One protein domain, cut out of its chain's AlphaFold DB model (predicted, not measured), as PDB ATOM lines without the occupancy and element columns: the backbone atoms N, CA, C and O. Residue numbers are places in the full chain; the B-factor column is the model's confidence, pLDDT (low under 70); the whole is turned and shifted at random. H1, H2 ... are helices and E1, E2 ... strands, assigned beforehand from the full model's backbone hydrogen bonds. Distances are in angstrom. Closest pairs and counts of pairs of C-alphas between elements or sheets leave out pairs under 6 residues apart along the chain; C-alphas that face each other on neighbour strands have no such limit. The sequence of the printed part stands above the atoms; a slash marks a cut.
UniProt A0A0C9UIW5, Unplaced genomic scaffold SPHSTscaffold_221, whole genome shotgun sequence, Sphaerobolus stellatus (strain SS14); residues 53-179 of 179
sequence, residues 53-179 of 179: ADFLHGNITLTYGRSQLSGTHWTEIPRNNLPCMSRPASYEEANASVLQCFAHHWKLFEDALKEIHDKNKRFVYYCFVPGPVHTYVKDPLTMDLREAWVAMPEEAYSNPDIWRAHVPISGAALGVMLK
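This is residues 53 to 179 of the 179 residues of an uncharacterized protein of Sphaerobolus stellatus (strain SS14) (UniProt A0A0C9UIW5). A strongly twisted sheet of six strands makes the body, with the long strand E1 running through it, short E2 and E3 along one side and E6, E4 and E5 beyond the other. H1 packs across the sheet over E1, H2 folds back from its end, H3 and H4 make a small corner at the sheet's rim, and residues 132 to 139 of a long loop stick out. The printed part has 127 residues with four named helices and six named strands, along the chain first E1 to E3, then H1 and H2, then E4 and E5, then H3 and H4, and last E6; the branched sheet is mixed, E1 and E6 being parallel and its other neighbour pairs antiparallel, and the class is mixed, helices and strands, with under half of the residues in named elements. The whole is compact, with a radius of gyration of the C-alphas of 14.2 A and spans of 41 by 32 by 28 A.

E1, residues 59 to 68, forms a hairpin with E2, residues 71 to 74, antiparallel, with N 66 and O 73 at 2.8 A. E3, residues 84 to 86, is antiparallel on the same side of E1, with N 60 and O 85 at 2.9 A. On the other side, E6, residues 173 to 178, is parallel to E1, with N 65 and O 176 at 2.8 A. E4, residues 123 to 128, is antiparallel to E6, with N 124 and O 177 at 2.8 A, and forms a hairpin with E5, residues 149 to 151, with N 127 and O 150 at 2.9 A. H1, residues 91 to 104, is on the sheet at a height of 6.1 A, over E1 and across the strands, at 89 degrees to E1 on the local plane; the closest C-alphas are those of Leu 62 and Val 98, 7.7 A apart. With residues 102 to 103 alone H1 touches H2, residues 110 to 115, at a steep tilt of 46 degrees, opposite ways; the C-alphas of Phe 102 and Leu 113, their closest, are 6.9 A apart. H3, residues 154 to 157, and H4, residues 160 to 166, touch only at the corner, their closest C-alphas those of Ala 156 and Trp 163 at 4.3 A. H2, H3 and H4 only graze the sheet. In H1, H2 and H4 every O i to N i+4 pair is within hydrogen-bond range; H3 is too short for one.

E1 is 28.7 A long, from C-alpha 59 at (5.647, -33.159, -44.251). H1 is 19.8 A, E4 16.4 A and E6 16.9 A, ending with C-alpha 178 at (-11.457, -46.577, -41.811).

The C-alphas farthest apart, of Ala 53 and Leu 69, are 42.5 A apart. The printed part has no cut, and its one long link, E4 to E5, has 20 residues. Mean pLDDT of the printed part is 77.8; residue 54 and residues 69 to 70, 78 to 81 and 128 to 148 are under 70.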
ATOM      1  N   ALA A  53      -2.523 -18.860 -41.403       71.94
ATOM      2  CA  ALA A  53      -1.278 -18.095 -41.383       71.94
ATOM      3  C   ALA A  53      -0.282 -18.596 -40.321       71.94
ATOM      4  O   ALA A  53       0.928 -18.486 -40.511       71.94
ATOM      5  N   ASP A  54      -0.788 -19.170 -39.226       68.50
ATOM      6  CA  ASP A  54       0.019 -19.714 -38.131       68.50
ATOM      7  C   ASP A  54       0.326 -21.212 -38.314       68.50
ATOM      8  O   ASP A  54       1.085 -21.812 -37.543       68.50
ATOM      9  N   PHE A  55      -0.263 -21.851 -39.329       76.62
ATOM     10  CA  PHE A  55      -0.092 -23.271 -39.584       76.62
ATOM     11  C   PHE A  55       1.221 -23.545 -40.315       76.62
ATOM     12  O   PHE A  55       1.380 -23.297 -41.506       76.62
ATOM     13  N   LEU A  56       2.183 -24.109 -39.587       72.69
ATOM     14  CA  LEU A  56       3.493 -24.428 -40.151       72.69
ATOM     15  C   LEU A  56       3.397 -25.521 -41.224       72.69
ATOM     16  O   LEU A  56       3.221 -26.697 -40.916       72.69
ATOM     17  N   HIS A  57       3.575 -25.181 -42.494       75.38
ATOM     18  CA  HIS A  57       3.629 -26.196 -43.544       75.38
ATOM     19  C   HIS A  57       4.836 -27.131 -43.370       75.38
ATOM     20  O   HIS A  57       5.875 -26.767 -42.820       75.38
ATOM     21  N   GLY A  58       4.693 -28.367 -43.837       81.00
ATOM     22  CA  GLY A  58       5.731 -29.385 -43.734       81.00
ATOM     23  C   GLY A  58       5.210 -30.753 -44.143       81.00
ATOM     24  O   GLY A  58       4.084 -30.866 -44.624       81.00
ATOM     25  N   ASN A  59       6.019 -31.785 -43.932       82.06
ATOM     26  CA  ASN A  59       5.647 -33.159 -44.251       82.06
ATOM     27  C   ASN A  59       5.401 -33.946 -42.968       82.06
ATOM     28  O   ASN A  59       6.131 -33.790 -41.993       82.06
ATOM     29  N   ILE A  60       4.391 -34.801 -42.991       83.69
ATOM     30  CA  ILE A  60       4.065 -35.756 -41.931       83.69
ATOM     31  C   ILE A  60       4.124 -37.165 -42.494       83.69
ATOM     32  O   ILE A  60       3.904 -37.377 -43.688       83.69
ATOM     33  N   THR A  61       4.402 -38.122 -41.621       86.88
ATOM     34  CA  THR A  61       4.390 -39.536 -41.985       86.88
ATOM     35  C   THR A  61       3.014 -40.120 -41.711       86.88
ATOM     36  O   THR A  61       2.455 -39.922 -40.635       86.88
ATOM     37  N   LEU A  62       2.461 -40.856 -42.663       90.00
ATOM     38  CA  LEU A  62       1.170 -41.506 -42.518       90.00
ATOM     39  C   LEU A  62       1.334 -42.922 -41.953       90.00
ATOM     40  O   LEU A  62       2.176 -43.688 -42.415       90.00
ATOM     41  N   THR A  63       0.495 -43.298 -40.992       89.44
ATOM     42  CA  THR A  63       0.351 -44.692 -40.553       89.44
ATOM     43  C   THR A  63      -1.114 -45.109 -40.563       89.44
ATOM     44  O   THR A  63      -2.002 -44.315 -40.254       89.44
ATOM     45  N   TYR A  64      -1.376 -46.354 -40.952       90.50
ATOM     46  CA  TYR A  64      -2.717 -46.914 -41.030       90.50
ATOM     47  C   TYR A  64      -2.985 -47.841 -39.849       90.50
ATOM     48  O   TYR A  64      -2.210 -48.756 -39.574       90.50
ATOM     49  N   GLY A  65      -4.091 -47.600 -39.153       89.00
ATOM     50  CA  GLY A  65      -4.553 -48.407 -38.035       89.00
ATOM     51  C   GLY A  65      -5.675 -49.348 -38.454       89.00
ATOM     52  O   GLY A  65      -6.603 -48.961 -39.166       89.00
ATOM     53  N   ARG A  66      -5.642 -50.576 -37.943       85.00
ATOM     54  CA  ARG A  66      -6.732 -51.545 -38.072       85.00
ATOM     55  C   ARG A  66      -7.169 -52.034 -36.702       85.00
ATOM     56  O   ARG A  66      -6.340 -52.433 -35.887       85.00
ATOM     57  N   SER A  67      -8.478 -52.085 -36.482       78.44
ATOM     58  CA  SER A  67      -9.041 -52.793 -35.334       78.44
ATOM     59  C   SER A  67      -8.913 -54.304 -35.538       78.44
ATOM     60  O   SER A  67      -9.470 -54.865 -36.479       78.44
ATOM     61  N   GLN A  68      -8.170 -54.960 -34.655       73.50
ATOM     62  CA  GLN A  68      -8.104 -56.413 -34.517       73.50
ATOM     63  C   GLN A  68      -8.677 -56.810 -33.148       73.50
ATOM     64  O   GLN A  68      -8.880 -55.962 -32.282       73.50
ATOM     65  N   LEU A  69      -8.950 -58.101 -32.937       66.94
ATOM     66  CA  LEU A  69      -9.619 -58.617 -31.728       66.94
ATOM     67  C   LEU A  69      -8.954 -58.194 -30.399       66.94
ATOM     68  O   LEU A  69      -9.625 -58.154 -29.374       66.94
ATOM     69  N   SER A  70      -7.656 -57.872 -30.410       64.94
ATOM     70  CA  SER A  70      -6.858 -57.488 -29.238       64.94
ATOM     71  C   SER A  70      -6.531 -55.990 -29.141       64.94
ATOM     72  O   SER A  70      -5.821 -55.594 -28.219       64.94
ATOM     73  N   GLY A  71      -7.014 -55.149 -30.062       71.38
ATOM     74  CA  GLY A  71      -6.730 -53.713 -30.062       71.38
ATOM     75  C   GLY A  71      -6.519 -53.129 -31.456       71.38
ATOM     76  O   GLY A  71      -6.889 -53.722 -32.467       71.38
ATOM     77  N   THR A  72      -5.933 -51.935 -31.517       78.94
ATOM     78  CA  THR A  72      -5.604 -51.287 -32.795       78.94
ATOM     79  C   THR A  72      -4.160 -51.589 -33.167       78.94
ATOM     80  O   THR A  72      -3.247 -51.251 -32.420       78.94
ATOM     81  N   HIS A  73      -3.959 -52.212 -34.327       81.56
ATOM     82  CA  HIS A  73      -2.643 -52.458 -34.903       81.56
ATOM     83  C   HIS A  73      -2.321 -51.371 -35.929       81.56
ATOM     84  O   HIS A  73      -3.075 -51.195 -36.886       81.56
ATOM     85  N   TRP A  74      -1.192 -50.690 -35.761       84.69
ATOM     86  CA  TRP A  74      -0.716 -49.643 -36.666       84.69
ATOM     87  C   TRP A  74       0.351 -50.188 -37.613       84.69
ATOM     88  O   TRP A  74       1.168 -51.014 -37.212       84.69
ATOM     89  N   THR A  75       0.352 -49.759 -38.874       82.75
ATOM     90  CA  THR A  75       1.408 -50.127 -39.826       82.75
ATOM     91  C   THR A  75       2.758 -49.606 -39.342       82.75
ATOM     92  O   THR A  75       2.887 -48.420 -39.022       82.75
ATOM     93  N   GLU A  76       3.768 -50.476 -39.323       76.19
ATOM     94  CA  GLU A  76       5.141 -50.075 -39.025       76.19
ATOM     95  C   GLU A  76       5.646 -49.099 -40.090       76.19
ATOM     96  O   GLU A  76       5.475 -49.314 -41.291       76.19
ATOM     97  N   ILE A  77       6.276 -48.015 -39.643       70.25
ATOM     98  CA  ILE A  77       6.802 -46.973 -40.520       70.25
ATOM     99  C   ILE A  77       8.217 -47.389 -40.972       70.25
ATOM    100  O   ILE A  77       9.136 -47.416 -40.148       70.25
ATOM    101  N   PRO A  78       8.439 -47.718 -42.259       65.38
ATOM    102  CA  PRO A  78       9.744 -48.166 -42.733       65.38
ATOM    103  C   PRO A  78      10.760 -47.014 -42.760       65.38
ATOM    104  O   PRO A  78      10.439 -45.897 -43.151       65.38
ATOM    105  N   ARG A  79      12.028 -47.298 -42.425       60.25
ATOM    106  CA  ARG A  79      13.121 -46.297 -42.444       60.25
ATOM    107  C   ARG A  79      13.424 -45.729 -43.837       60.25
ATOM    108  O   ARG A  79      13.933 -44.619 -43.945       60.25
ATOM    109  N   ASN A  80      13.119 -46.487 -44.889       55.03
ATOM    110  CA  ASN A  80      13.368 -46.107 -46.276       55.03
ATOM    111  C   ASN A  80      12.028 -45.843 -46.973       55.03
ATOM    112  O   ASN A  80      11.146 -46.697 -46.925       55.03
ATOM    113  N   ASN A  81      11.906 -44.705 -47.665       55.97
ATOM    114  CA  ASN A  81      10.689 -44.305 -48.385       55.97
ATOM    115  C   ASN A  81       9.455 -44.170 -47.466       55.97
ATOM    116  O   ASN A  81       8.430 -44.822 -47.668       55.97
ATOM    117  N   LEU A  82       9.589 -43.311 -46.448       73.31
ATOM    118  CA  LEU A  82       8.515 -42.956 -45.520       73.31
ATOM    119  C   LEU A  82       7.251 -42.554 -46.301       73.31
ATOM    120  O   LEU A  82       7.372 -41.768 -47.246       73.31
ATOM    121  N   PRO A  83       6.061 -43.064 -45.933       83.00
ATOM    122  CA  PRO A  83       4.786 -42.647 -46.511       83.00
ATOM    123  C   PRO A  83       4.462 -41.209 -46.098       83.00
ATOM    124  O   PRO A  83       3.642 -40.951 -45.222       83.00
ATOM    125  N   CYS A  84       5.184 -40.266 -46.689       86.00
ATOM    126  CA  CYS A  84       5.097 -38.858 -46.372       86.00
ATOM    127  C   CYS A  84       4.011 -38.200 -47.209       86.00
ATOM    128  O   CYS A  84       3.891 -38.432 -48.412       86.00
ATOM    129  N   MET A  85       3.278 -37.301 -46.576       90.00
ATOM    130  CA  MET A  85       2.398 -36.363 -47.251       90.00
ATOM    131  C   MET A  85       2.574 -34.980 -46.642       90.00
ATOM    132  O   MET A  85       3.031 -34.838 -45.504       90.00
ATOM    133  N   SER A  86       2.226 -33.950 -47.404       89.81
ATOM    134  CA  SER A  86       2.157 -32.598 -46.863       89.81
ATOM    135  C   SER A  86       1.127 -32.540 -45.736       89.81
ATOM    136  O   SER A  86       0.119 -33.244 -45.770       89.81
ATOM    137  N   ARG A  87       1.402 -31.717 -44.720       89.56
ATOM    138  CA  ARG A  87       0.474 -31.447 -43.620       89.56
ATOM    139  C   ARG A  87      -0.824 -30.868 -44.193       89.56
ATOM    140  O   ARG A  87      -0.775 -29.748 -44.701       89.56
ATOM    141  N   PRO A  88      -1.955 -31.585 -44.102       93.69
ATOM    142  CA  PRO A  88      -3.207 -31.123 -44.678       93.69
ATOM    143  C   PRO A  88      -3.799 -30.015 -43.805       93.69
ATOM    144  O   PRO A  88      -3.839 -30.145 -42.579       93.69
ATOM    145  N   ALA A  89      -4.287 -28.943 -44.421       90.75
ATOM    146  CA  ALA A  89      -4.909 -27.820 -43.725       90.75
ATOM    147  C   ALA A  89      -6.386 -28.077 -43.366       90.75
ATOM    148  O   ALA A  89      -6.965 -27.317 -42.589       90.75
ATOM    149  N   SER A  90      -6.987 -29.140 -43.909       94.50
ATOM    150  CA  SER A  90      -8.386 -29.529 -43.688       94.50
ATOM    151  C   SER A  90      -8.592 -31.047 -43.772       94.50
ATOM    152  O   SER A  90      -7.734 -31.773 -44.281       94.50
ATOM    153  N   TYR A  91      -9.753 -31.520 -43.309       94.62
ATOM    154  CA  TYR A  91     -10.166 -32.922 -43.427       94.62
ATOM    155  C   TYR A  91     -10.307 -33.363 -44.893       94.62
ATOM    156  O   TYR A  91      -9.887 -34.457 -45.268       94.62
ATOM    157  N   GLU A  92     -10.855 -32.503 -45.749       94.38
ATOM    158  CA  GLU A  92     -11.050 -32.779 -47.172       94.38
ATOM    159  C   GLU A  92      -9.711 -32.966 -47.890       94.38
ATOM    160  O   GLU A  92      -9.534 -33.920 -48.653       94.38
ATOM    161  N   GLU A  93      -8.753 -32.080 -47.608       94.69
ATOM    162  CA  GLU A  93      -7.391 -32.189 -48.126       94.69
ATOM    163  C   GLU A  93      -6.714 -33.460 -47.608       94.69
ATOM    164  O   GLU A  93      -6.109 -34.199 -48.384       94.69
ATOM    165  N   ALA A  94      -6.885 -33.769 -46.321       95.50
ATOM    166  CA  ALA A  94      -6.337 -34.975 -45.721       95.50
ATOM    167  C   ALA A  94      -6.842 -36.241 -46.416       95.50
ATOM    168  O   ALA A  94      -6.036 -37.116 -46.725       95.50
ATOM    169  N   ASN A  95      -8.139 -36.330 -46.717       94.88
ATOM    170  CA  ASN A  95      -8.713 -37.478 -47.419       94.88
ATOM    171  C   ASN A  95      -8.087 -37.649 -48.809       94.88
ATOM    172  O   ASN A  95      -7.709 -38.757 -49.195       94.88
ATOM    173  N   ALA A  96      -7.937 -36.550 -49.555       93.88
ATOM    174  CA  ALA A  96      -7.343 -36.583 -50.888       93.88
ATOM    175  C   ALA A  96      -5.868 -37.016 -50.836       93.88
ATOM    176  O   ALA A  96      -5.446 -37.893 -51.595       93.88
ATOM    177  N   SER A  97      -5.096 -36.449 -49.908       94.50
ATOM    178  CA  SER A  97      -3.681 -36.772 -49.720       94.50
ATOM    179  C   SER A  97      -3.460 -38.195 -49.206       94.50
ATOM    180  O   SER A  97      -2.539 -38.866 -49.669       94.50
ATOM    181  N   VAL A  98      -4.316 -38.695 -48.310       94.44
ATOM    182  CA  VAL A  98      -4.262 -40.082 -47.819       94.44
ATOM    183  C   VAL A  98      -4.485 -41.064 -48.960       94.44
ATOM    184  O   VAL A  98      -3.708 -42.004 -49.109       94.44
ATOM    185  N   LEU A  99      -5.486 -40.832 -49.814       93.38
ATOM    186  CA  LEU A  99      -5.745 -41.695 -50.970       93.38
ATOM    187  C   LEU A  99      -4.552 -41.734 -51.933       93.38
ATOM    188  O   LEU A  99      -4.165 -42.809 -52.395       93.38
ATOM    189  N   GLN A 100      -3.935 -40.581 -52.203       92.69
ATOM    190  CA  GLN A 100      -2.721 -40.507 -53.021       92.69
ATOM    191  C   GLN A 100      -1.549 -41.248 -52.367       92.69
ATOM    192  O   GLN A 100      -0.857 -42.018 -53.037       92.69
ATOM    193  N   CYS A 101      -1.350 -41.060 -51.060       92.38
ATOM    194  CA  CYS A 101      -0.293 -41.715 -50.296       92.38
ATOM    195  C   CYS A 101      -0.470 -43.241 -50.298       92.38
ATOM    196  O   CYS A 101       0.471 -43.976 -50.598       92.38
ATOM    197  N   PHE A 102      -1.689 -43.729 -50.066       92.44
ATOM    198  CA  PHE A 102      -2.008 -45.153 -50.120       92.44
ATOM    199  C   PHE A 102      -1.758 -45.755 -51.497       92.44
ATOM    200  O   PHE A 102      -1.159 -46.824 -51.589       92.44
ATOM    201  N   ALA A 103      -2.157 -45.069 -52.569       91.12
ATOM    202  CA  ALA A 103      -1.918 -45.547 -53.927       91.12
ATOM    203  C   ALA A 103      -0.416 -45.597 -54.261       91.12
ATOM    204  O   ALA A 103       0.059 -46.564 -54.861       91.12
ATOM    205  N   HIS A 104       0.348 -44.581 -53.844       91.31
ATOM    206  CA  HIS A 104       1.793 -44.528 -54.071       91.31
ATOM    207  C   HIS A 104       2.540 -45.615 -53.281       91.31
ATOM    208  O   HIS A 104       3.426 -46.284 -53.814       91.31
ATOM    209  N   HIS A 105       2.135 -45.845 -52.031       89.75
ATOM    210  CA  HIS A 105       2.723 -46.826 -51.119       89.75
ATOM    211  C   HIS A 105       1.849 -48.085 -50.981       89.75
ATOM    212  O   HIS A 105       1.707 -48.640 -49.890       89.75
ATOM    213  N   TRP A 106       1.284 -48.573 -52.090       88.69
ATOM    214  CA  TRP A 106       0.269 -49.638 -52.084       88.69
ATOM    215  C   TRP A 106       0.696 -50.935 -51.390       88.69
ATOM    216  O   TRP A 106      -0.149 -51.627 -50.841       88.69
ATOM    217  N   LYS A 107       1.993 -51.274 -51.381       88.31
ATOM    218  CA  LYS A 107       2.500 -52.461 -50.665       88.31
ATOM    219  C   LYS A 107       2.402 -52.318 -49.146       88.31
ATOM    220  O   LYS A 107       2.235 -53.315 -48.459       88.31
ATOM    221  N   LEU A 108       2.541 -51.096 -48.634       87.19
ATOM    222  CA  LEU A 108       2.426 -50.795 -47.207       87.19
ATOM    223  C   LEU A 108       0.957 -50.679 -46.787       87.19
ATOM    224  O   LEU A 108       0.589 -51.102 -45.697       87.19
ATOM    225  N   PHE A 109       0.116 -50.138 -47.671       89.88
ATOM    226  CA  PHE A 109      -1.295 -49.855 -47.408       89.88
ATOM    227  C   PHE A 109      -2.259 -50.766 -48.180       89.88
ATOM    228  O   PHE A 109      -3.404 -50.386 -48.418       89.88
ATOM    229  N   GLU A 110      -1.828 -51.973 -48.564       88.19
ATOM    230  CA  GLU A 110      -2.647 -52.930 -49.332       88.19
ATOM    231  C   GLU A 110      -3.984 -53.185 -48.627       88.19
ATOM    232  O   GLU A 110      -5.057 -53.230 -49.226       88.19
ATOM    233  N   ASP A 111      -3.893 -53.289 -47.311       85.50
ATOM    234  CA  ASP A 111      -5.001 -53.464 -46.397       85.50
ATOM    235  C   ASP A 111      -5.977 -52.286 -46.384       85.50
ATOM    236  O   ASP A 111      -7.186 -52.495 -46.464       85.50
ATOM    237  N   ALA A 112      -5.472 -51.053 -46.348       87.88
ATOM    238  CA  ALA A 112      -6.316 -49.867 -46.410       87.88
ATOM    239  C   ALA A 112      -7.013 -49.761 -47.773       87.88
ATOM    240  O   ALA A 112      -8.209 -49.488 -47.839       87.88
ATOM    241  N   LEU A 113      -6.300 -50.055 -48.865       87.38
ATOM    242  CA  LEU A 113      -6.848 -50.043 -50.225       87.38
ATOM    243  C   LEU A 113      -8.001 -51.042 -50.403       87.38
ATOM    244  O   LEU A 113      -8.972 -50.728 -51.086       87.38
ATOM    245  N   LYS A 114      -7.942 -52.211 -49.750       87.00
ATOM    246  CA  LYS A 114      -9.061 -53.175 -49.729       87.00
ATOM    247  C   LYS A 114     -10.290 -52.614 -49.013       87.00
ATOM    248  O   LYS A 114     -11.413 -52.870 -49.438       87.00
ATOM    249  N   GLU A 115     -10.083 -51.858 -47.938       85.38
ATOM    250  CA  GLU A 115     -11.157 -51.325 -47.097       85.38
ATOM    251  C   GLU A 115     -11.810 -50.052 -47.667       85.38
ATOM    252  O   GLU A 115     -12.989 -49.825 -47.410       85.38
ATOM    253  N   ILE A 116     -11.101 -49.261 -48.485       85.19
ATOM    254  CA  ILE A 116     -11.615 -48.007 -49.086       85.19
ATOM    255  C   ILE A 116     -12.844 -48.225 -49.976       85.19
ATOM    256  O   ILE A 116     -13.651 -47.316 -50.168       85.19
ATOM    257  N   HIS A 117     -13.010 -49.421 -50.539       78.25
ATOM    258  CA  HIS A 117     -14.151 -49.717 -51.405       78.25
ATOM    259  C   HIS A 117     -15.484 -49.836 -50.647       78.25
ATOM    260  O   HIS A 117     -16.544 -49.853 -51.280       78.25
ATOM    261  N   ASP A 118     -15.453 -49.885 -49.313       79.81
ATOM    262  CA  ASP A 118     -16.649 -49.862 -48.481       79.81
ATOM    263  C   ASP A 118     -17.166 -48.427 -48.306       79.81
ATOM    264  O   ASP A 118     -16.626 -47.629 -47.541       79.81
ATOM    265  N   LYS A 119     -18.259 -48.103 -49.007       74.50
ATOM    266  CA  LYS A 119     -18.888 -46.772 -48.972       74.50
ATOM    267  C   LYS A 119     -19.466 -46.392 -47.607       74.50
ATOM    268  O   LYS A 119     -19.836 -45.235 -47.430       74.50
ATOM    269  N   ASN A 120     -19.585 -47.339 -46.676       81.69
ATOM    270  CA  ASN A 120     -20.089 -47.063 -45.334       81.69
ATOM    271  C   ASN A 120     -18.991 -46.602 -44.372       81.69
ATOM    272  O   ASN A 120     -19.320 -46.176 -43.268       81.69
ATOM    273  N   LYS A 121     -17.716 -46.679 -44.773       84.56
ATOM    274  CA  LYS A 121     -16.590 -46.278 -43.933       84.56
ATOM    275  C   LYS A 121     -16.123 -44.867 -44.264       84.56
ATOM    276  O   LYS A 121     -16.019 -44.486 -45.429       84.56
ATOM    277  N   ARG A 122     -15.773 -44.106 -43.230       90.12
ATOM    278  CA  ARG A 122     -15.096 -42.808 -43.336       90.12
ATOM    279  C   ARG A 122     -13.694 -42.881 -42.751       90.12
ATOM    280  O   ARG A 122     -13.400 -43.713 -41.892       90.12
ATOM    281  N   PHE A 123     -12.829 -41.971 -43.190       93.56
ATOM    282  CA  PHE A 123     -11.535 -41.782 -42.546       93.56
ATOM    283  C   PHE A 123     -11.723 -41.176 -41.157       93.56
ATOM    284  O   PHE A 123     -12.364 -40.134 -41.010       93.56
ATOM    285  N   VAL A 124     -11.135 -41.831 -40.160       93.25
ATOM    286  CA  VAL A 124     -11.003 -41.344 -38.788       93.25
ATOM    287  C   VAL A 124      -9.526 -41.127 -38.519       93.25
ATOM    288  O   VAL A 124      -8.713 -42.040 -38.685       93.25
ATOM    289  N   TYR A 125      -9.188 -39.910 -38.112       93.12
ATOM    290  CA  TYR A 125      -7.815 -39.486 -37.901       93.12
ATOM    291  C   TYR A 125      -7.442 -39.549 -36.431       93.12
ATOM    292  O   TYR A 125      -8.260 -39.300 -35.546       93.12
ATOM    293  N   TYR A 126      -6.185 -39.891 -36.187       88.81
ATOM    294  CA  TYR A 126      -5.619 -40.077 -34.869       88.81
ATOM    295  C   TYR A 126      -4.344 -39.256 -34.750       88.81
ATOM    296  O   TYR A 126      -3.458 -39.331 -35.606       88.81
ATOM    297  N   CYS A 127      -4.247 -38.484 -33.677       80.06
ATOM    298  CA  CYS A 127      -3.040 -37.763 -33.327       80.06
ATOM    299  C   CYS A 127      -2.335 -38.458 -32.164       80.06
ATOM    300  O   CYS A 127      -2.945 -39.076 -31.288       80.06
ATOM    301  N   PHE A 128      -1.018 -38.336 -32.178       68.12
ATOM    302  CA  PHE A 128      -0.186 -38.719 -31.062       68.12
ATOM    303  C   PHE A 128      -0.210 -37.607 -30.010       68.12
ATOM    304  O   PHE A 128       0.087 -36.455 -30.335       68.12
ATOM    305  N   VAL A 129      -0.545 -37.940 -28.763       56.03
ATOM    306  CA  VAL A 129      -0.392 -37.013 -27.636       56.03
ATOM    307  C   VAL A 129       0.898 -37.394 -26.915       56.03
ATOM    308  O   VAL A 129       0.937 -38.468 -26.310       56.03
ATOM    309  N   PRO A 130       1.962 -36.572 -26.970       46.41
ATOM    310  CA  PRO A 130       3.150 -36.842 -26.175       46.41
ATOM    311  C   PRO A 130       2.754 -36.852 -24.697       46.41
ATOM    312  O   PRO A 130       2.138 -35.905 -24.205       46.41
ATOM    313  N   GLY A 131       3.075 -37.940 -23.994       42.25
ATOM    314  CA  GLY A 131       2.857 -38.022 -22.554       42.25
ATOM    315  C   GLY A 131       3.618 -36.911 -21.813       42.25
ATOM    316  O   GLY A 131       4.631 -36.414 -22.312       42.25
ATOM    317  N   PRO A 132       3.188 -36.529 -20.595       40.25
ATOM    318  CA  PRO A 132       3.817 -35.452 -19.819       40.25
ATOM    319  C   PRO A 132       5.273 -35.750 -19.420       40.25
ATOM    320  O   PRO A 132       5.981 -34.867 -18.938       40.25
ATOM    321  N   VAL A 133       5.745 -36.977 -19.641       38.97
ATOM    322  CA  VAL A 133       7.112 -37.405 -19.371       38.97
ATOM    323  C   VAL A 133       7.695 -37.976 -20.657       38.97
ATOM    324  O   VAL A 133       7.665 -39.178 -20.847       38.97
ATOM    325  N   HIS A 134       8.191 -37.123 -21.554       37.56
ATOM    326  CA  HIS A 134       9.495 -37.326 -22.189       37.56
ATOM    327  C   HIS A 134       9.942 -36.069 -22.945       37.56
ATOM    328  O   HIS A 134       9.406 -35.656 -23.968       37.56
ATOM    329  N   THR A 135      10.989 -35.475 -22.375       36.06
ATOM    330  CA  THR A 135      12.064 -34.738 -23.041       36.06
ATOM    331  C   THR A 135      12.210 -35.080 -24.520       36.06
ATOM    332  O   THR A 135      12.361 -36.258 -24.832       36.06
ATOM    333  N   TYR A 136      12.249 -34.044 -25.370       39.38
ATOM    334  CA  TYR A 136      12.827 -34.030 -26.722       39.38
ATOM    335  C   TYR A 136      13.261 -35.412 -27.210       39.38
ATOM    336  O   TYR A 136      14.392 -35.844 -26.964       39.38
ATOM    337  N   VAL A 137      12.346 -36.098 -27.891       40.06
ATOM    338  CA  VAL A 137      12.646 -37.328 -28.612       40.06
ATOM    339  C   VAL A 137      13.759 -36.991 -29.607       40.06
ATOM    340  O   VAL A 137      13.546 -36.300 -30.600       40.06
ATOM    341  N   LYS A 138      14.986 -37.412 -29.283       38.06
ATOM    342  CA  LYS A 138      16.185 -37.173 -30.102       38.06
ATOM    343  C   LYS A 138      16.171 -37.977 -31.403       38.06
ATOM    344  O   LYS A 138      17.010 -37.730 -32.263       38.06
ATOM    345  N   ASP A 139      15.228 -38.905 -31.540       41.81
ATOM    346  CA  ASP A 139      15.030 -39.698 -32.740       41.81
ATOM    347  C   ASP A 139      13.527 -39.986 -32.953       41.81
ATOM    348  O   ASP A 139      12.963 -40.836 -32.262       41.81
ATOM    349  N   PRO A 140      12.851 -39.294 -33.893       44.06
ATOM    350  CA  PRO A 140      11.448 -39.556 -34.236       44.06
ATOM    351  C   PRO A 140      11.190 -41.007 -34.680       44.06
ATOM    352  O   PRO A 140      10.039 -41.419 -34.794       44.06
ATOM    353  N   LEU A 141      12.250 -41.776 -34.961       43.91
ATOM    354  CA  LEU A 141      12.201 -43.148 -35.460       43.91
ATOM    355  C   LEU A 141      12.304 -44.206 -34.350       43.91
ATOM    356  O   LEU A 141      12.193 -45.395 -34.650       43.91
ATOM    357  N   THR A 142      12.502 -43.811 -33.087       42.78
ATOM    358  CA  THR A 142      12.431 -44.706 -31.915       42.78
ATOM    359  C   THR A 142      11.148 -44.488 -31.114       42.78
ATOM    360  O   THR A 142      11.189 -44.522 -29.886       42.78
ATOM    361  N   MET A 143      10.017 -44.239 -31.788       46.06
ATOM    362  CA  MET A 143       8.696 -44.333 -31.156       46.06
ATOM    363  C   MET A 143       8.534 -45.752 -30.597       46.06
ATOM    364  O   MET A 143       8.256 -46.695 -31.338       46.06
ATOM    365  N   ASP A 144       8.770 -45.920 -29.299       40.19
ATOM    366  CA  ASP A 144       8.385 -47.120 -28.568       40.19
ATOM    367  C   ASP A 144       6.851 -47.089 -28.482       40.19
ATOM    368  O   ASP A 144       6.263 -46.365 -27.685       40.19
ATOM    369  N   LEU A 145       6.212 -47.808 -29.411       43.91
ATOM    370  CA  LEU A 145       4.782 -47.846 -29.763       43.91
ATOM    371  C   LEU A 145       3.849 -48.364 -28.641       43.91
ATOM    372  O   LEU A 145       2.863 -49.050 -28.906       43.91
ATOM    373  N   ARG A 146       4.129 -48.057 -27.373       37.91
ATOM    374  CA  ARG A 146       3.218 -48.290 -26.235       37.91
ATOM    375  C   ARG A 146       2.327 -47.084 -25.933       37.91
ATOM    376  O   ARG A 146       1.644 -47.053 -24.912       37.91
ATOM    377  N   GLU A 147       2.344 -46.093 -26.810       51.38
ATOM    378  CA  GLU A 147       1.767 -44.774 -26.601       51.38
ATOM    379  C   GLU A 147       0.390 -44.657 -27.285       51.38
ATOM    380  O   GLU A 147       0.174 -45.127 -28.407       51.38
ATOM    381  N   ALA A 148      -0.579 -44.084 -26.569       62.81
ATOM    382  CA  ALA A 148      -1.989 -44.127 -26.940       62.81
ATOM    383  C   ALA A 148      -2.310 -43.137 -28.070       62.81
ATOM    384  O   ALA A 148      -2.326 -41.922 -27.879       62.81
ATOM    385  N   TRP A 149      -2.624 -43.668 -29.250       74.62
ATOM    386  CA  TRP A 149      -3.251 -42.900 -30.321       74.62
ATOM    387  C   TRP A 149      -4.624 -42.398 -29.876       74.62
ATOM    388  O   TRP A 149      -5.481 -43.192 -29.480       74.62
ATOM    389  N   VAL A 150      -4.856 -41.092 -29.991       80.81
ATOM    390  CA  VAL A 150      -6.131 -40.464 -29.632       80.81
ATOM    391  C   VAL A 150      -6.836 -40.019 -30.904       80.81
ATOM    392  O   VAL A 150      -6.225 -39.401 -31.774       80.81
ATOM    393  N   ALA A 151      -8.118 -40.362 -31.035       84.69
ATOM    394  CA  ALA A 151      -8.919 -39.907 -32.164       84.69
ATOM    395  C   ALA A 151      -9.034 -38.379 -32.131       84.69
ATOM    396  O   ALA A 151      -9.261 -37.792 -31.070       84.69
ATOM    397  N   MET A 152      -8.912 -37.742 -33.293       87.88
ATOM    398  CA  MET A 152      -9.222 -36.324 -33.424       87.88
ATOM    399  C   MET A 152     -10.686 -36.075 -33.038       87.88
ATOM    400  O   MET A 152     -11.544 -36.915 -33.335       87.88
ATOM    401  N   PRO A 153     -10.988 -34.942 -32.383       86.06
ATOM    402  CA  PRO A 153     -12.348 -34.623 -31.972       86.06
ATOM    403  C   PRO A 153     -13.265 -34.428 -33.190       86.06
ATOM    404  O   PRO A 153     -12.808 -33.987 -34.246       86.06
ATOM    405  N   GLU A 154     -14.560 -34.735 -33.056       86.75
ATOM    406  CA  GLU A 154     -15.528 -34.668 -34.170       86.75
ATOM    407  C   GLU A 154     -15.620 -33.258 -34.787       86.75
ATOM    408  O   GLU A 154     -15.838 -33.096 -35.987       86.75
ATOM    409  N   GLU A 155     -15.370 -32.215 -33.998       86.88
ATOM    410  CA  GLU A 155     -15.364 -30.833 -34.464       86.88
ATOM    411  C   GLU A 155     -14.248 -30.563 -35.486       86.88
ATOM    412  O   GLU A 155     -14.428 -29.738 -36.384       86.88
ATOM    413  N   ALA A 156     -13.121 -31.283 -35.415       89.25
ATOM    414  CA  ALA A 156     -12.012 -31.139 -36.360       89.25
ATOM    415  C   ALA A 156     -12.417 -31.494 -37.801       89.25
ATOM    416  O   ALA A 156     -11.861 -30.947 -38.748       89.25
ATOM    417  N   TYR A 157     -13.416 -32.361 -37.984       93.44
ATOM    418  CA  TYR A 157     -13.881 -32.800 -39.303       93.44
ATOM    419  C   TYR A 157     -14.754 -31.759 -40.019       93.44
ATOM    420  O   TYR A 157     -15.091 -31.941 -41.182       93.44
ATOM    421  N   SER A 158     -15.143 -30.685 -39.326       92.25
ATOM    422  CA  SER A 158     -15.965 -29.597 -39.879       92.25
ATOM    423  C   SER A 158     -15.353 -28.207 -39.683       92.25
ATOM    424  O   SER A 158     -15.823 -27.238 -40.278       92.25
ATOM    425  N   ASN A 159     -14.304 -28.094 -38.863       89.75
ATOM    426  CA  ASN A 159     -13.632 -26.840 -38.560       89.75
ATOM    427  C   ASN A 159     -12.121 -26.944 -38.860       89.75
ATOM    428  O   ASN A 159     -11.386 -27.561 -38.080       89.75
ATOM    429  N   PRO A 160     -11.638 -26.292 -39.936       89.75
ATOM    430  CA  PRO A 160     -10.226 -26.295 -40.318       89.75
ATOM    431  C   PRO A 160      -9.267 -25.755 -39.249       89.75
ATOM    432  O   PRO A 160      -8.119 -26.186 -39.186       89.75
ATOM    433  N   ASP A 161      -9.701 -24.842 -38.381       86.12
ATOM    434  CA  ASP A 161      -8.835 -24.328 -37.317       86.12
ATOM    435  C   ASP A 161      -8.619 -25.369 -36.213       86.12
ATOM    436  O   ASP A 161      -7.503 -25.556 -35.726       86.12
ATOM    437  N   ILE A 162      -9.685 -26.090 -35.848       85.62
ATOM    438  CA  ILE A 162      -9.609 -27.197 -34.886       85.62
ATOM    439  C   ILE A 162      -8.807 -28.351 -35.491       85.62
ATOM    440  O   ILE A 162      -7.980 -28.943 -34.799       85.62
ATOM    441  N   TRP A 163      -8.997 -28.637 -36.782       90.38
ATOM    442  CA  TRP A 163      -8.173 -29.584 -37.530       90.38
ATOM    443  C   TRP A 163      -6.686 -29.237 -37.420       90.38
ATOM    444  O   TRP A 163      -5.892 -30.042 -36.932       90.38
ATOM    445  N   ARG A 164      -6.311 -28.006 -37.783       85.88
ATOM    446  CA  ARG A 164      -4.920 -27.531 -37.767       85.88
ATOM    447  C   ARG A 164      -4.278 -27.570 -36.378       85.88
ATOM    448  O   ARG A 164      -3.068 -27.776 -36.292       85.88
ATOM    449  N   ALA A 165      -5.067 -27.439 -35.312       82.50
ATOM    450  CA  ALA A 165      -4.595 -27.587 -33.936       82.50
ATOM    451  C   ALA A 165      -4.249 -29.039 -33.545       82.50
ATOM    452  O   ALA A 165      -3.435 -29.246 -32.649       82.50
ATOM    453  N   HIS A 166      -4.843 -30.038 -34.210       85.19
ATOM    454  CA  HIS A 166      -4.616 -31.460 -33.922       85.19
ATOM    455  C   HIS A 166      -3.690 -32.149 -34.925       85.19
ATOM    456  O   HIS A 166      -3.108 -33.188 -34.602       85.19
ATOM    457  N   VAL A 167      -3.545 -31.612 -36.142       85.06
ATOM    458  CA  VAL A 167      -2.613 -32.172 -37.127       85.06
ATOM    459  C   VAL A 167      -1.194 -32.149 -36.552       85.06
ATOM    460  O   VAL A 167      -0.689 -31.068 -36.230       85.06
ATOM    461  N   PRO A 168      -0.507 -33.305 -36.486       81.88
ATOM    462  CA  PRO A 168       0.850 -33.396 -35.969       81.88
ATOM    463  C   PRO A 168       1.796 -32.415 -36.654       81.88
ATOM    464  O   PRO A 168       1.627 -32.091 -37.832       81.88
ATOM    465  N   ILE A 169       2.801 -31.942 -35.919       73.88
ATOM    466  CA  ILE A 169       3.852 -31.075 -36.460       73.88
ATOM    467  C   ILE A 169       4.642 -31.773 -37.577       73.88
ATOM    468  O   ILE A 169       4.624 -32.996 -37.709       73.88
ATOM    469  N   SER A 170       5.371 -30.995 -38.379       76.69
ATOM    470  CA  SER A 170       6.231 -31.555 -39.426       76.69
ATOM    471  C   SER A 170       7.230 -32.563 -38.844       76.69
ATOM    472  O   SER A 170       7.855 -32.304 -37.819       76.69
ATOM    473  N   GLY A 171       7.395 -33.698 -39.520       71.62
ATOM    474  CA  GLY A 171       8.247 -34.813 -39.103       71.62
ATOM    475  C   GLY A 171       7.582 -35.807 -38.147       71.62
ATOM    476  O   GLY A 171       8.148 -36.873 -37.921       71.62
ATOM    477  N   ALA A 172       6.394 -35.499 -37.614       76.94
ATOM    478  CA  ALA A 172       5.626 -36.420 -36.778       76.94
ATOM    479  C   ALA A 172       4.699 -37.326 -37.610       76.94
ATOM    480  O   ALA A 172       4.523 -37.138 -38.819       76.94
ATOM    481  N   ALA A 173       4.106 -38.322 -36.949       82.12
ATOM    482  CA  ALA A 173       3.201 -39.281 -37.570       82.12
ATOM    483  C   ALA A 173       1.723 -38.903 -37.372       82.12
ATOM    484  O   ALA A 173       1.315 -38.526 -36.274       82.12
ATOM    485  N   LEU A 174       0.921 -39.059 -38.427       88.06
ATOM    486  CA  LEU A 174      -0.537 -38.974 -38.414       88.06
ATOM    487  C   LEU A 174      -1.122 -40.374 -38.616       88.06
ATOM    488  O   LEU A 174      -0.794 -41.057 -39.587       88.06
ATOM    489  N   GLY A 175      -1.996 -40.784 -37.704       90.88
ATOM    490  CA  GLY A 175      -2.705 -42.050 -37.785       90.88
ATOM    491  C   GLY A 175      -4.014 -41.889 -38.543       90.88
ATOM    492  O   GLY A 175      -4.736 -40.911 -38.352       90.88
ATOM    493  N   VAL A 176      -4.346 -42.858 -39.387       93.62
ATOM    494  CA  VAL A 176      -5.636 -42.928 -40.076       93.62
ATOM    495  C   VAL A 176      -6.225 -44.334 -39.986       93.62
ATOM    496  O   VAL A 176      -5.512 -45.328 -40.085       93.62
ATOM    497  N   MET A 177      -7.539 -44.422 -39.799       92.38
ATOM    498  CA  MET A 177      -8.315 -45.662 -39.833       92.38
ATOM    499  C   MET A 177      -9.562 -45.472 -40.695       92.38
ATOM    500  O   MET A 177     -10.041 -44.350 -40.847       92.38
ATOM    501  N   LEU A 178     -10.125 -46.566 -41.205       90.50
ATOM    502  CA  LEU A 178     -11.457 -46.577 -41.811       90.50
ATOM    503  C   LEU A 178     -12.467 -47.146 -40.811       90.50
ATOM    504  O   LEU A 178     -12.293 -48.270 -40.334       90.50
ATOM    505  N   LYS A 179     -13.505 -46.372 -40.487       84.44
ATOM    506  CA  LYS A 179     -14.581 -46.766 -39.567       84.44
ATOM    507  C   LYS A 179     -15.952 -46.443 -40.124       84.44
ATOM    508  O   LYS A 179     -16.074 -45.389 -40.784       84.44
TER     509      LYS A 179